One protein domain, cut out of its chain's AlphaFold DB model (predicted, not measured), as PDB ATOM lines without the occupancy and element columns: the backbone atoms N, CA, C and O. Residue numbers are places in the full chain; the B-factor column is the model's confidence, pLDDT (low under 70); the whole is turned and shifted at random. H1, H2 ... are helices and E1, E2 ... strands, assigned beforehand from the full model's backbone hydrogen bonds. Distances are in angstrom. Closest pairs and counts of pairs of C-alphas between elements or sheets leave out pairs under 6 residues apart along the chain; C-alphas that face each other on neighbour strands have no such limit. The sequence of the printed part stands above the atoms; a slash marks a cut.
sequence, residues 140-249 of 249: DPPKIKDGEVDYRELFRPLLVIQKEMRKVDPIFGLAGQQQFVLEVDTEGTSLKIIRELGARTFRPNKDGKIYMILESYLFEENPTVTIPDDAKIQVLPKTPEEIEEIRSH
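What this domain is: This is residues 140 to 249 of the 249 residues of an uncharacterized protein of Verrucomicrobiales bacterium (UniProt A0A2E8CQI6). What does the model look like? Two small antiparallel sheets meet at a corner, where E3 and E4 of one come near E5 of the other. H2, the longest helix, packs along the strands of the sheet E5 - E2 - E7 and H4 packs near one end of it, while the short H1 and H3 sit by the sheet E1 - E6 - E3 - E4. What are its size and make-up? The printed part has 110 residues with four named helices and seven named strands, in the order E1 H1 H2 E2 E3 E4 E5 H3 E6 E7 H4, of mixed class. It is compact, with a radius of gyration of the C-alphas of 13.6 A and a rounded outline of 38 by 29 by 27 A.

How they stand to each other: How is the larger sheet built? E1, residues 148 to 150, is the edge strand beside E6, residues 224 to 226, with N 225 and O 149 at 2.8 A. E6 is the antiparallel neighbour of E3, residues 191 to 195, with N 194 and O 224 at 2.9 A. E3 forms a hairpin with the other edge strand E4, residues 198 to 202, with N 195 and O 198 at 2.8 A. Which helices are on it? H1, residues 151 to 154, is on it at a height over the sheet of 8.5 A, and H3, residues 216 to 221, only grazes it. H1 and H3 only just touch, with 3 pairs of C-alphas within 8 A, the closest being those of Arg 152 and Phe 219, 5.9 A apart. What makes the second sheet? E2, residues 179 to 185, is antiparallel to both edge strands: N 184 and O 210 of E5, residues 209 to 212, are 2.8 A apart, and N 183 and O 234 of E7, residues 232 to 238, are 2.8 A apart. What is on its faces? H2, residues 156 to 168, is on one face and H4, residues 240 to 247, on the other: three layers, helices on both faces of a sheet. H2 lies over E2, along it at 27 degrees on the local plane, with the C-alphas of Leu 158 and Phe 180 the closest, 6.6 A apart. H4 lies only just over E7, on which 3 of its 8 C-alphas fall.

Where its parts are: Where do the first and last elements lie? E1 begins at C-alpha 148 (303.310, 198.112, 216.889), and H4 ends at C-alpha 247 (286.555, 182.036, 219.871). Which elements are long? H2 measures 19.9 A, E2 19.1 A and E7 18.1 A from first to last C-alpha. How do the helix backbones run? Every O i to N i+4 pair is within hydrogen-bond range in H3 and H4, 7 of 9 are in H2, and H1 is too short for such a pair.

The domain as a whole: How far does it reach? The two C-alphas farthest apart, those of Val 168 and Gly 198, are 38.8 A apart. Is anything cut, long or uncertain? The printed part has no cut and no long link. Residue 249, the chain's last, is the one printed residue with a pLDDT under 70.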
ATOM      1  N   ASP A 140     302.545 191.201 200.674       85.38
ATOM      2  CA  ASP A 140     303.576 191.664 201.600       85.38
ATOM      3  C   ASP A 140     303.143 191.429 203.056       85.38
ATOM      4  O   ASP A 140     301.954 191.602 203.367       85.38
ATOM      5  N   PRO A 141     304.076 191.089 203.962       85.12
ATOM      6  CA  PRO A 141     303.770 190.956 205.379       85.12
ATOM      7  C   PRO A 141     303.272 192.289 205.969       85.12
ATOM      8  O   PRO A 141     303.569 193.357 205.418       85.12
ATOM      9  N   PRO A 142     302.519 192.252 207.084       90.25
ATOM     10  CA  PRO A 142     302.133 193.459 207.804       90.25
ATOM     11  C   PRO A 142     303.351 194.294 208.195       90.25
ATOM     12  O   PRO A 142     304.392 193.765 208.590       90.25
ATOM     13  N   LYS A 143     303.220 195.616 208.093       88.94
ATOM     14  CA  LYS A 143     304.286 196.552 208.464       88.94
ATOM     15  C   LYS A 143     304.280 196.789 209.972       88.94
ATOM     16  O   LYS A 143     303.626 197.715 210.442       88.94
ATOM     17  N   ILE A 144     305.015 195.957 210.700       89.94
ATOM     18  CA  ILE A 144     305.264 196.148 212.131       89.94
ATOM     19  C   ILE A 144     306.394 197.167 212.290       89.94
ATOM     20  O   ILE A 144     307.420 197.081 211.605       89.94
ATOM     21  N   LYS A 145     306.190 198.158 213.155       89.00
ATOM     22  CA  LYS A 145     307.189 199.174 213.468       89.00
ATOM     23  C   LYS A 145     307.241 199.381 214.973       89.00
ATOM     24  O   LYS A 145     306.222 199.702 215.573       89.00
ATOM     25  N   ASP A 146     308.432 199.243 215.546       90.00
ATOM     26  CA  ASP A 146     308.678 199.449 216.977       90.00
ATOM     27  C   ASP A 146     307.754 198.577 217.861       90.00
ATOM     28  O   ASP A 146     307.293 199.003 218.918       90.00
ATOM     29  N   GLY A 147     307.460 197.350 217.414       91.12
ATOM     30  CA  GLY A 147     306.559 196.414 218.082       91.12
ATOM     31  C   GLY A 147     305.068 196.752 217.970       91.12
ATOM     32  O   GLY A 147     304.258 196.206 218.721       91.12
ATOM     33  N   GLU A 148     304.687 197.657 217.069       93.69
ATOM     34  CA  GLU A 148     303.310 198.112 216.889       93.69
ATOM     35  C   GLU A 148     302.847 197.992 215.434       93.69
ATOM     36  O   GLU A 148     303.610 198.162 214.479       93.69
ATOM     37  N   VAL A 149     301.562 197.692 215.257       95.38
ATOM     38  CA  VAL A 149     300.891 197.646 213.954       95.38
ATOM     39  C   VAL A 149     299.414 197.986 214.116       95.38
ATOM     40  O   VAL A 149     298.780 197.612 215.102       95.38
ATOM     41  N   ASP A 150     298.835 198.676 213.142       95.75
ATOM     42  CA  ASP A 150     297.393 198.921 213.122       95.75
ATOM     43  C   ASP A 150     296.626 197.624 212.849       95.75
ATOM     44  O   ASP A 150     297.011 196.828 211.987       95.75
ATOM     45  N   TYR A 151     295.490 197.431 213.521       95.44
ATOM     46  CA  TYR A 151     294.669 196.227 213.364       95.44
ATOM     47  C   TYR A 151     294.290 195.948 211.896       95.44
ATOM     48  O   TYR A 151     294.339 194.804 211.443       95.44
ATOM     49  N   ARG A 152     293.976 196.986 211.107       95.94
ATOM     50  CA  ARG A 152     293.698 196.836 209.667       95.94
ATOM     51  C   ARG A 152     294.910 196.364 208.868       95.94
ATOM     52  O   ARG A 152     294.739 195.550 207.965       95.94
ATOM     53  N   GLU A 153     296.110 196.860 209.174       95.06
ATOM     54  CA  GLU A 153     297.339 196.442 208.482       95.06
ATOM     55  C   GLU A 153     297.721 195.009 208.868       95.06
ATOM     56  O   GLU A 153     298.086 194.222 207.996       95.06
ATOM     57  N   LEU A 154     297.542 194.639 210.140       94.75
ATOM     58  CA  LEU A 154     297.754 193.276 210.627       94.75
ATOM     59  C   LEU A 154     296.898 192.253 209.862       94.75
ATOM     60  O   LEU A 154     297.390 191.198 209.466       94.75
ATOM     61  N   PHE A 155     295.630 192.587 209.601       94.88
ATOM     62  CA  PHE A 155     294.686 191.723 208.885       94.88
ATOM     63  C   PHE A 155     294.643 191.935 207.365       94.88
ATOM     64  O   PHE A 155     293.920 191.214 206.670       94.88
ATOM     65  N   ARG A 156     295.424 192.871 206.807       93.00
ATOM     66  CA  ARG A 156     295.458 193.129 205.359       93.00
ATOM     67  C   ARG A 156     295.727 191.856 204.540       93.00
ATOM     68  O   ARG A 156     294.989 191.646 203.574       93.00
ATOM     69  N   PRO A 157     296.694 190.981 204.895       90.81
ATOM     70  CA  PRO A 157     296.906 189.739 204.154       90.81
ATOM     71  C   PRO A 157     295.681 188.832 204.143       90.81
ATOM     72  O   PRO A 157     295.289 188.346 203.083       90.81
ATOM     73  N   LEU A 158     295.027 188.671 205.295       91.75
ATOM     74  CA  LEU A 158     293.829 187.850 205.421       91.75
ATOM     75  C   LEU A 158     292.712 188.352 204.500       91.75
ATOM     76  O   LEU A 158     292.115 187.557 203.782       91.75
ATOM     77  N   LEU A 159     292.470 189.665 204.462       90.44
ATOM     78  CA  LEU A 159     291.434 190.266 203.616       90.44
ATOM     79  C   LEU A 159     291.700 190.090 202.120       90.44
ATOM     80  O   LEU A 159     290.768 189.836 201.353       90.44
ATOM     81  N   VAL A 160     292.961 190.225 201.702       89.06
ATOM     82  CA  VAL A 160     293.358 190.026 200.305       89.06
ATOM     83  C   VAL A 160     293.100 188.580 199.884       89.06
ATOM     84  O   VAL A 160     292.448 188.355 198.866       89.06
ATOM     85  N   ILE A 161     293.526 187.606 200.691       86.06
ATOM     86  CA  ILE A 161     293.332 186.180 200.389       86.06
ATOM     87  C   ILE A 161     291.837 185.818 200.458       86.06
ATOM     88  O   ILE A 161     291.317 185.132 199.581       86.06
ATOM     89  N   GLN A 162     291.100 186.333 201.446       87.06
ATOM     90  CA  GLN A 162     289.660 186.102 201.589       87.06
ATOM     91  C   GLN A 162     288.855 186.615 200.389       87.06
ATOM     92  O   GLN A 162     287.865 185.993 199.997       87.06
ATOM     93  N   LYS A 163     289.260 187.740 199.790       86.25
ATOM     94  CA  LYS A 163     288.619 188.270 198.582       86.25
ATOM     95  C   LYS A 163     288.735 187.299 197.407       86.25
ATOM     96  O   LYS A 163     287.765 187.143 196.669       86.25
ATOM     97  N   GLU A 164     289.887 186.652 197.254       84.25
ATOM     98  CA  GLU A 164     290.104 185.635 196.224       84.25
ATOM     99  C   GLU A 164     289.267 184.382 196.500       84.25
ATOM    100  O   GLU A 164     288.562 183.913 195.610       84.25
ATOM    101  N   MET A 165     289.207 183.926 197.756       81.94
ATOM    102  CA  MET A 165     288.352 182.796 198.145       81.94
ATOM    103  C   MET A 165     286.872 183.030 197.856       81.94
ATOM    104  O   MET A 165     286.180 182.136 197.377       81.94
ATOM    105  N   ARG A 166     286.379 184.251 198.083       83.56
ATOM    106  CA  ARG A 166     284.973 184.595 197.836       83.56
ATOM    107  C   ARG A 166     284.559 184.550 196.365       83.56
ATOM    108  O   ARG A 166     283.361 184.588 196.083       83.56
ATOM    109  N   LYS A 167     285.508 184.462 195.426       79.56
ATOM    110  CA  LYS A 167     285.201 184.239 194.004       79.56
ATOM    111  C   LYS A 167     284.676 182.823 193.753       79.56
ATOM    112  O   LYS A 167     283.791 182.658 192.915       79.56
ATOM    113  N   VAL A 168     285.182 181.839 194.501       76.81
ATOM    114  CA  VAL A 168     284.812 180.419 194.364       76.81
ATOM    115  C   VAL A 168     283.815 179.955 195.412       76.81
ATOM    116  O   VAL A 168     282.928 179.166 195.098       76.81
ATOM    117  N   ASP A 169     283.911 180.492 196.625       77.38
ATOM    118  CA  ASP A 169     282.983 180.238 197.718       77.38
ATOM    119  C   ASP A 169     282.437 181.572 198.258       77.38
ATOM    120  O   ASP A 169     283.035 182.191 199.144       77.38
ATOM    121  N   PRO A 170     281.286 182.046 197.744       78.25
ATOM    122  CA  PRO A 170     280.703 183.323 198.151       78.25
ATOM    123  C   PRO A 170     280.350 183.420 199.641       78.25
ATOM    124  O   PRO A 170     280.222 184.534 200.151       78.25
ATOM    125  N   ILE A 171     280.172 182.283 200.328       77.44
ATOM    126  CA  ILE A 171     279.834 182.240 201.757       77.44
ATOM    127  C   ILE A 171     281.072 182.085 202.652       77.44
ATOM    128  O   ILE A 171     280.946 182.120 203.878       77.44
ATOM    129  N   PHE A 172     282.271 182.001 202.069       82.56
ATOM    130  CA  PHE A 172     283.520 181.930 202.815       82.56
ATOM    131  C   PHE A 172     283.729 183.166 203.706       82.56
ATOM    132  O   PHE A 172     283.621 184.334 203.288       82.56
ATOM    133  N   GLY A 173     284.068 182.915 204.968       79.50
ATOM    134  CA  GLY A 173     284.220 183.948 205.986       79.50
ATOM    135  C   GLY A 173     282.905 184.532 206.502       79.50
ATOM    136  O   GLY A 173     282.929 185.613 207.089       79.50
ATOM    137  N   LEU A 174     281.764 183.884 206.244       80.56
ATOM    138  CA  LEU A 174     280.519 184.152 206.966       80.56
ATOM    139  C   LEU A 174     280.476 183.354 208.278       80.56
ATOM    140  O   LEU A 174     281.138 182.330 208.433       80.56
ATOM    141  N   ALA A 175     279.686 183.827 209.242       74.38
ATOM    142  CA  ALA A 175     279.537 183.153 210.528       74.38
ATOM    143  C   ALA A 175     279.003 181.718 210.354       74.38
ATOM    144  O   ALA A 175     278.047 181.491 209.612       74.38
ATOM    145  N   GLY A 176     279.624 180.759 211.046       75.56
ATOM    146  CA  GLY A 176     279.292 179.335 210.936       75.56
ATOM    147  C   GLY A 176     279.814 178.659 209.664       75.56
ATOM    148  O   GLY A 176     279.465 177.510 209.415       75.56
ATOM    149  N   GLN A 177     280.624 179.354 208.862       81.62
ATOM    150  CA  GLN A 177     281.301 178.807 207.688       81.62
ATOM    151  C   GLN A 177     282.812 178.757 207.906       81.62
ATOM    152  O   GLN A 177     283.343 179.310 208.875       81.62
ATOM    153  N   GLN A 178     283.507 178.093 206.983       80.44
ATOM    154  CA  GLN A 178     284.960 178.133 206.923       80.44
ATOM    155  C   GLN A 178     285.430 179.587 206.789       80.44
ATOM    156  O   GLN A 178     284.849 180.382 206.042       80.44
ATOM    157  N   GLN A 179     286.486 179.945 207.511       88.44
ATOM    158  CA  GLN A 179     287.089 181.270 207.411       88.44
ATOM    159  C   GLN A 179     288.596 181.197 207.602       88.44
ATOM    160  O   GLN A 179     289.138 180.204 208.090       88.44
ATOM    161  N   PHE A 180     289.277 182.269 207.217       90.81
ATOM    162  CA  PHE A 180     290.680 182.423 207.553       90.81
ATOM    163  C   PHE A 180     290.852 182.919 208.983       90.81
ATOM    164  O   PHE A 180     290.069 183.731 209.478       90.81
ATOM    165  N   VAL A 181     291.936 182.468 209.601       92.38
ATOM    166  CA  VAL A 181     292.468 183.021 210.842       92.38
ATOM    167  C   VAL A 181     293.881 183.515 210.603       92.38
ATOM    168  O   VAL A 181     294.605 182.998 209.748       92.38
ATOM    169  N   LEU A 182     294.266 184.519 211.375       93.31
ATOM    170  CA  LEU A 182     295.643 184.953 211.475       93.31
ATOM    171  C   LEU A 182     296.325 184.107 212.556       93.31
ATOM    172  O   LEU A 182     295.933 184.171 213.719       93.31
ATOM    173  N   GLU A 183     297.315 183.306 212.186       93.81
ATOM    174  CA  GLU A 183     298.243 182.697 213.139       93.81
ATOM    175  C   GLU A 183     299.423 183.649 213.326       93.81
ATOM    176  O   GLU A 183     300.051 184.072 212.355       93.81
ATOM    177  N   VAL A 184     299.726 183.972 214.575       93.06
ATOM    178  CA  VAL A 184     300.875 184.781 214.961       93.06
ATOM    179  C   VAL A 184     301.737 183.953 215.902       93.06
ATOM    180  O   VAL A 184     301.340 183.677 217.033       93.06
ATOM    181  N   ASP A 185     302.911 183.547 215.438       93.00
ATOM    182  CA  ASP A 185     303.939 182.946 216.283       93.00
ATOM    183  C   ASP A 185     304.696 184.066 216.999       93.00
ATOM    184  O   ASP A 185     305.365 184.882 216.357       93.00
ATOM    185  N   THR A 186     304.531 184.137 218.318       88.31
ATOM    186  CA  THR A 186     305.114 185.177 219.173       88.31
ATOM    187  C   THR A 186     306.204 184.637 220.099       88.31
ATOM    188  O   THR A 186     306.601 185.334 221.039       88.31
ATOM    189  N   GLU A 187     306.632 183.382 219.902       86.25
ATOM    190  CA  GLU A 187     307.597 182.673 220.754       86.25
ATOM    191  C   GLU A 187     307.257 182.758 222.262       86.25
ATOM    192  O   GLU A 187     308.127 182.802 223.131       86.25
ATOM    193  N   GLY A 188     305.959 182.796 222.597       85.19
ATOM    194  CA  GLY A 188     305.473 182.864 223.982       85.19
ATOM    195  C   GLY A 188     305.177 184.275 224.511       85.19
ATOM    196  O   GLY A 188     304.692 184.416 225.639       85.19
ATOM    197  N   THR A 189     305.368 185.323 223.707       88.88
ATOM    198  CA  THR A 189     305.014 186.702 224.080       88.88
ATOM    199  C   THR A 189     303.519 186.978 223.872       88.88
ATOM    200  O   THR A 189     302.922 186.560 222.885       88.88
ATOM    201  N   SER A 190     302.871 187.688 224.801       90.44
ATOM    202  CA  SER A 190     301.455 188.065 224.644       90.44
ATOM    203  C   SER A 190     301.280 189.255 223.702       90.44
ATOM    204  O   SER A 190     302.038 190.219 223.780       90.44
ATOM    205  N   LEU A 191     300.227 189.224 222.890       92.06
ATOM    206  CA  LEU A 191     299.806 190.337 222.037       92.06
ATOM    207  C   LEU A 191     298.805 191.212 222.795       92.06
ATOM    208  O   LEU A 191     297.981 190.707 223.563       92.06
ATOM    209  N   LYS A 192     298.856 192.530 222.598       94.19
ATOM    210  CA  LYS A 192     297.894 193.462 223.206       94.19
ATOM    211  C   LYS A 192     297.219 194.309 222.145       94.19
ATOM    212  O   LYS A 192     297.887 194.839 221.274       94.19
ATOM    213  N   ILE A 193     295.907 194.466 222.252       93.44
ATOM    214  CA  ILE A 193     295.134 195.406 221.439       93.44
ATOM    215  C   ILE A 193     294.738 196.568 222.341       93.44
ATOM    216  O   ILE A 193     294.019 196.359 223.323       93.44
ATOM    217  N   ILE A 194     295.232 197.764 222.026       91.06
ATOM    218  CA  ILE A 194     294.992 198.991 222.787       91.06
ATOM    219  C   ILE A 194     293.810 199.720 222.151       91.06
ATOM    220  O   ILE A 194     293.906 200.215 221.034       91.06
ATOM    221  N   ARG A 195     292.692 199.753 222.869       87.94
ATOM    222  CA  ARG A 195     291.408 200.313 222.441       87.94
ATOM    223  C   ARG A 195     291.112 201.600 223.196       87.94
ATOM    224  O   ARG A 195     291.676 201.838 224.265       87.94
ATOM    225  N   GLU A 196     290.148 202.378 222.714       81.00
ATOM    226  CA  GLU A 196     289.700 203.589 223.425       81.00
ATOM    227  C   GLU A 196     289.165 203.274 224.835       81.00
ATOM    228  O   GLU A 196     289.391 204.023 225.783       81.00
ATOM    229  N   LEU A 197     288.488 202.129 224.989       82.06
ATOM    230  CA  LEU A 197     287.842 201.697 226.238       82.06
ATOM    231  C   LEU A 197     288.676 200.697 227.062       82.06
ATOM    232  O   LEU A 197     288.144 200.051 227.967       82.06
ATOM    233  N   GLY A 198     289.969 200.541 226.767       86.06
ATOM    234  CA  GLY A 198     290.882 199.679 227.527       86.06
ATOM    235  C   GLY A 198     291.771 198.809 226.645       86.06
ATOM    236  O   GLY A 198     291.884 199.022 225.448       86.06
ATOM    237  N   ALA A 199     292.421 197.800 227.224       88.38
ATOM    238  CA  ALA A 199     293.290 196.895 226.473       88.38
ATOM    239  C   ALA A 199     292.831 195.441 226.604       88.38
ATOM    240  O   ALA A 199     292.491 194.986 227.698       88.38
ATOM    241  N   ARG A 200     292.873 194.692 225.498       89.44
ATOM    242  CA  ARG A 200     292.682 193.233 225.490       89.44
ATOM    243  C   ARG A 200     294.034 192.563 225.281       89.44
ATOM    244  O   ARG A 200     294.763 192.928 224.366       89.44
ATOM    245  N   THR A 201     294.376 191.601 226.135       90.94
ATOM    246  CA  THR A 201     295.618 190.821 226.015       90.94
ATOM    247  C   THR A 201     295.289 189.423 225.514       90.94
ATOM    248  O   THR A 201     294.460 188.743 226.113       90.94
ATOM    249  N   PHE A 202     295.967 188.995 224.457       90.31
ATOM    250  CA  PHE A 202     295.900 187.653 223.895       90.31
ATOM    251  C   PHE A 202     297.133 186.880 224.341       90.31
ATOM    252  O   PHE A 202     298.265 187.338 224.165       90.31
ATOM    253  N   ARG A 203     296.910 185.723 224.964       90.94
ATOM    254  CA  ARG A 203     297.991 184.859 225.439       90.94
ATOM    255  C   ARG A 203     298.271 183.776 224.399       90.94
ATOM    256  O   ARG A 203     297.317 183.230 223.851       90.94
ATOM    257  N   PRO A 204     299.545 183.450 224.150       91.62
ATOM    258  CA  PRO A 204     299.886 182.346 223.275       91.62
ATOM    259  C   PRO A 204     299.461 181.007 223.878       91.62
ATOM    260  O   PRO A 204     299.377 180.843 225.100       91.62
ATOM    261  N   ASN A 205     299.208 180.044 222.998       90.25
ATOM    262  CA  ASN A 205     298.977 178.656 223.355       90.25
ATOM    263  C   ASN A 205     300.290 177.973 223.807       90.25
ATOM    264  O   ASN A 205     301.345 178.600 223.919       90.25
ATOM    265  N   LYS A 206     300.236 176.658 224.051       89.31
ATOM    266  CA  LYS A 206     301.401 175.860 224.482       89.31
ATOM    267  C   LYS A 206     302.563 175.864 223.482       89.31
ATOM    268  O   LYS A 206     303.692 175.621 223.894       89.31
ATOM    269  N   ASP A 207     302.286 176.161 222.217       90.00
ATOM    270  CA  ASP A 207     303.265 176.200 221.131       90.00
ATOM    271  C   ASP A 207     303.779 177.621 220.856       90.00
ATOM    272  O   ASP A 207     304.483 177.834 219.876       90.00
ATOM    273  N   GLY A 208     303.420 178.610 221.686       90.19
ATOM    274  CA  GLY A 208     303.850 179.999 221.501       90.19
ATOM    275  C   GLY A 208     303.037 180.783 220.465       90.19
ATOM    276  O   GLY A 208     303.429 181.890 220.107       90.19
ATOM    277  N   LYS A 209     301.901 180.243 220.005       92.81
ATOM    278  CA  LYS A 209     301.091 180.813 218.920       92.81
ATOM    279  C   LYS A 209     299.816 181.477 219.417       92.81
ATOM    280  O   LYS A 209     299.166 180.986 220.341       92.81
ATOM    281  N   ILE A 210     299.411 182.548 218.748       93.50
ATOM    282  CA  ILE A 210     298.134 183.238 218.941       93.50
ATOM    283  C   ILE A 210     297.331 183.122 217.649       93.50
ATOM    284  O   ILE A 210     297.823 183.470 216.579       93.50
ATOM    285  N   TYR A 211     296.086 182.663 217.750       93.50
ATOM    286  CA  TYR A 211     295.152 182.651 216.629       93.50
ATOM    287  C   TYR A 211     294.167 183.800 216.787       93.50
ATOM    288  O   TYR A 211     293.547 183.953 217.838       93.50
ATOM    289  N   MET A 212     294.024 184.615 215.748       92.44
ATOM    290  CA  MET A 212     293.129 185.762 215.751       92.44
ATOM    291  C   MET A 212     292.136 185.664 214.600       92.44
ATOM    292  O   MET A 212     292.498 185.416 213.448       92.44
ATOM    293  N   ILE A 213     290.872 185.910 214.919       91.56
ATOM    294  CA  ILE A 213     289.802 186.066 213.937       91.56
ATOM    295  C   ILE A 213     289.614 187.564 213.701       91.56
ATOM    296  O   ILE A 213     289.759 188.369 214.620       91.56
ATOM    297  N   LEU A 214     289.304 187.940 212.461       90.81
ATOM    298  CA  LEU A 214     288.963 189.319 212.137       90.81
ATOM    299  C   LEU A 214     287.647 189.701 212.834       90.81
ATOM    300  O   LEU A 214     286.598 189.128 212.542       90.81
ATOM    301  N   GLU A 215     287.690 190.685 213.727       90.31
ATOM    302  CA  GLU A 215     286.520 191.190 214.447       90.31
ATOM    303  C   GLU A 215     286.089 192.538 213.848       90.31
ATOM    304  O   GLU A 215     286.857 193.501 213.853       90.31
ATOM    305  N   SER A 216     284.854 192.630 213.337       90.56
ATOM    306  CA  SER A 216     284.382 193.815 212.596       90.56
ATOM    307  C   SER A 216     284.493 195.114 213.395       90.56
ATOM    308  O   SER A 216     284.908 196.127 212.844       90.56
ATOM    309  N   TYR A 217     284.195 195.089 214.698       90.38
ATOM    310  CA  TYR A 217     284.282 196.290 215.534       90.38
ATOM    311  C   TYR A 217     285.733 196.757 215.744       90.38
ATOM    312  O   TYR A 217     285.981 197.956 215.763       90.38
ATOM    313  N   LEU A 218     286.706 195.838 215.844       92.69
ATOM    314  CA  LEU A 218     288.133 196.192 215.898       92.69
ATOM    315  C   LEU A 218     288.615 196.696 214.540       92.69
ATOM    316  O   LEU A 218     289.446 197.592 214.466       92.69
ATOM    317  N   PHE A 219     288.081 196.155 213.448       93.44
ATOM    318  CA  PHE A 219     288.386 196.656 212.116       93.44
ATOM    319  C   PHE A 219     287.857 198.083 211.906       93.44
ATOM    320  O   PHE A 219     288.547 198.919 211.323       93.44
ATOM    321  N   GLU A 220     286.656 198.389 212.396       93.50
ATOM    322  CA  GLU A 220     286.079 199.736 212.367       93.50
ATOM    323  C   GLU A 220     286.867 200.713 213.249       93.50
ATOM    324  O   GLU A 220     287.260 201.768 212.754       93.50
ATOM    325  N   GLU A 221     287.172 200.327 214.492       94.19
ATOM    326  CA  GLU A 221     287.965 201.112 215.454       94.19
ATOM    327  C   GLU A 221     289.420 201.323 214.981       94.19
ATOM    328  O   GLU A 221     289.993 202.386 215.192       94.19
ATOM    329  N   ASN A 222     290.002 200.337 214.288       95.81
ATOM    330  CA  ASN A 222     291.413 200.276 213.886       95.81
ATOM    331  C   ASN A 222     292.416 200.571 215.027       95.81
ATOM    332  O   ASN A 222     293.258 201.458 214.882       95.81
ATOM    333  N   PRO A 223     292.347 199.843 216.156       96.25
ATOM    334  CA  PRO A 223     293.251 200.053 217.277       96.25
ATOM    335  C   PRO A 223     294.689 199.641 216.949       96.25
ATOM    336  O   PRO A 223     294.940 198.817 216.062       96.25
ATOM    337  N   THR A 224     295.626 200.151 217.745       95.56
ATOM    338  CA  THR A 224     297.023 199.715 217.726       95.56
ATOM    339  C   THR A 224     297.162 198.346 218.388       95.56
ATOM    340  O   THR A 224     296.605 198.077 219.460       95.56
ATOM    341  N   VAL A 225     297.928 197.474 217.743       95.75
ATOM    342  CA  VAL A 225     298.249 196.127 218.199       95.75
ATOM    343  C   VAL A 225     299.736 196.051 218.523       95.75
ATOM    344  O   VAL A 225     300.572 196.273 217.654       95.75
ATOM    345  N   THR A 226     300.063 195.712 219.767       94.75
ATOM    346  CA  THR A 226     301.436 195.441 220.198       94.75
ATOM    347  C   THR A 226     301.787 193.987 219.903       94.75
ATOM    348  O   THR A 226     301.160 193.075 220.454       94.75
ATOM    349  N   ILE A 227     302.794 193.777 219.065       91.06
ATOM    350  CA  ILE A 227     303.243 192.483 218.549       91.06
ATOM    351  C   ILE A 227     304.782 192.482 218.452       91.06
ATOM    352  O   ILE A 227     305.354 193.518 218.127       91.06
ATOM    353  N   PRO A 228     305.482 191.368 218.734       86.81
ATOM    354  CA  PRO A 228     306.931 191.302 218.531       86.81
ATOM    355  C   PRO A 228     307.330 191.602 217.075       86.81
ATOM    356  O   PRO A 228     306.674 191.128 216.149       86.81
ATOM    357  N   ASP A 229     308.415 192.355 216.867       84.12
ATOM    358  CA  ASP A 229     308.909 192.724 215.524       84.12
ATOM    359  C   ASP A 229     309.311 191.506 214.671       84.12
ATOM    360  O   ASP A 229     309.302 191.559 213.442       84.12
ATOM    361  N   ASP A 230     309.685 190.408 215.322       82.00
ATOM    362  CA  ASP A 230     310.089 189.140 214.722       82.00
ATOM    363  C   ASP A 230     308.953 188.107 214.648       82.00
ATOM    364  O   ASP A 230     309.184 186.972 214.218       82.00
ATOM    365  N   ALA A 231     307.727 188.497 215.016       87.25
ATOM    366  CA  ALA A 231     306.576 187.611 214.971       87.25
ATOM    367  C   ALA A 231     306.338 187.084 213.551       87.25
ATOM    368  O   ALA A 231     306.275 187.834 212.571       87.25
ATOM    369  N   LYS A 232     306.153 185.766 213.433       89.56
ATOM    370  CA  LYS A 232     305.835 185.138 212.145       89.56
ATOM    371  C   LYS A 232     304.329 185.070 211.998       89.56
ATOM    372  O   LYS A 232     303.645 184.439 212.798       89.56
ATOM    373  N   ILE A 233     303.827 185.713 210.953       90.31
ATOM    374  CA  ILE A 233     302.396 185.816 210.685       90.31
ATOM    375  C   ILE A 233     302.047 184.890 209.528       90.31
ATOM    376  O   ILE A 233     302.740 184.878 208.513       90.31
ATOM    377  N   GLN A 234     300.970 184.127 209.680       90.38
ATOM    378  CA  GLN A 234     300.424 183.230 208.667       90.38
ATOM    379  C   GLN A 234     298.907 183.386 208.582       90.38
ATOM    380  O   GLN A 234     298.245 183.721 209.559       90.38
ATOM    381  N   VAL A 235     298.349 183.139 207.398       89.06
ATOM    382  CA  VAL A 235     296.899 183.101 207.184       89.06
ATOM    383  C   VAL A 235     296.519 181.656 206.913       89.06
ATOM    384  O   VAL A 235     297.005 181.066 205.950       89.06
ATOM    385  N   LEU A 236     295.671 181.088 207.767       88.75
ATOM    386  CA  LEU A 236     295.316 179.671 207.718       88.75
ATOM    387  C   LEU A 236     293.805 179.500 207.568       88.75
ATOM    388  O   LEU A 236     293.053 180.177 208.275       88.75
ATOM    389  N   PRO A 237     293.328 178.621 206.671       85.56
ATOM    390  CA  PRO A 237     291.917 178.266 206.631       85.56
ATOM    391  C   PRO A 237     291.567 177.416 207.858       85.56
ATOM    392  O   PRO A 237     292.353 176.559 208.260       85.56
ATOM    393  N   LYS A 238     290.384 177.639 208.434       87.31
ATOM    394  CA  LYS A 238     289.876 176.900 209.597       87.31
ATOM    395  C   LYS A 238     288.418 176.507 209.419       87.31
ATOM    396  O   LYS A 238     287.630 177.306 208.902       87.31
ATOM    397  N   THR A 239     288.072 175.282 209.815       83.75
ATOM    398  CA  THR A 239     286.690 174.776 209.765       83.75
ATOM    399  C   THR A 239     285.809 175.493 210.794       83.75
ATOM    400  O   THR A 239     286.338 176.061 211.752       83.75
ATOM    401  N   PRO A 240     284.470 175.478 210.642       84.19
ATOM    402  CA  PRO A 240     283.568 176.075 211.628       84.19
ATOM    403  C   PRO A 240     283.831 175.607 213.066       84.19
ATOM    404  O   PRO A 240     283.777 176.413 213.990       84.19
ATOM    405  N   GLU A 241     284.167 174.332 213.265       86.00
ATOM    406  CA  GLU A 241     284.459 173.763 214.583       86.00
ATOM    407  C   GLU A 241     285.743 174.346 215.186       86.00
ATOM    408  O   GLU A 241     285.736 174.786 216.335       86.00
ATOM    409  N   GLU A 242     286.825 174.417 214.402       87.94
ATOM    410  CA  GLU A 242     288.093 175.014 214.845       87.94
ATOM    411  C   GLU A 242     287.936 176.510 215.165       87.94
ATOM    412  O   GLU A 242     288.593 177.051 216.052       87.94
ATOM    413  N   ILE A 243     287.055 177.202 214.442       87.88
ATOM    414  CA  ILE A 243     286.744 178.608 214.693       87.88
ATOM    415  C   ILE A 243     286.070 178.820 216.038       87.88
ATOM    416  O   ILE A 243     286.420 179.765 216.747       87.88
ATOM    417  N   GLU A 244     285.093 177.986 216.377       87.31
ATOM    418  CA  GLU A 244     284.406 178.092 217.660       87.31
ATOM    419  C   GLU A 244     285.359 177.777 218.821       87.31
ATOM    420  O   GLU A 244     285.323 178.466 219.841       87.31
ATOM    421  N   GLU A 245     286.294 176.838 218.637       86.94
ATOM    422  CA  GLU A 245     287.377 176.592 219.596       86.94
ATOM    423  C   GLU A 245     288.247 177.844 219.798       86.94
ATOM    424  O   GLU A 245     288.450 178.276 220.933       86.94
ATOM    425  N   ILE A 246     288.680 178.496 218.713       86.62
ATOM    426  CA  ILE A 246     289.476 179.734 218.783       86.62
ATOM    427  C   ILE A 246     288.703 180.865 219.477       86.62
ATOM    428  O   ILE A 246     289.287 181.608 220.258       86.62
ATOM    429  N   ARG A 247     287.396 181.007 219.225       83.00
ATOM    430  CA  ARG A 247     286.555 182.036 219.871       83.00
ATOM    431  C   ARG A 247     286.356 181.809 221.365       83.00
ATOM    432  O   ARG A 247     286.063 182.763 222.084       83.00
ATOM    433  N   SER A 248     286.452 180.561 221.812       75.19
ATOM    434  CA  SER A 248     286.251 180.184 223.212       75.19
ATOM    435  C   SER A 248     287.460 180.477 224.119       75.19
ATOM    436  O   SER A 248     287.351 180.334 225.340       75.19
ATOM    437  N   HIS A 249     288.583 180.913 223.534       61.38
ATOM    438  CA  HIS A 249     289.853 181.221 224.200       61.38
ATOM    439  C   HIS A 249     290.216 182.714 224.138       61.38
ATOM    440  O   HIS A 249     290.864 183.180 225.107       61.38
TER     441      HIS A 249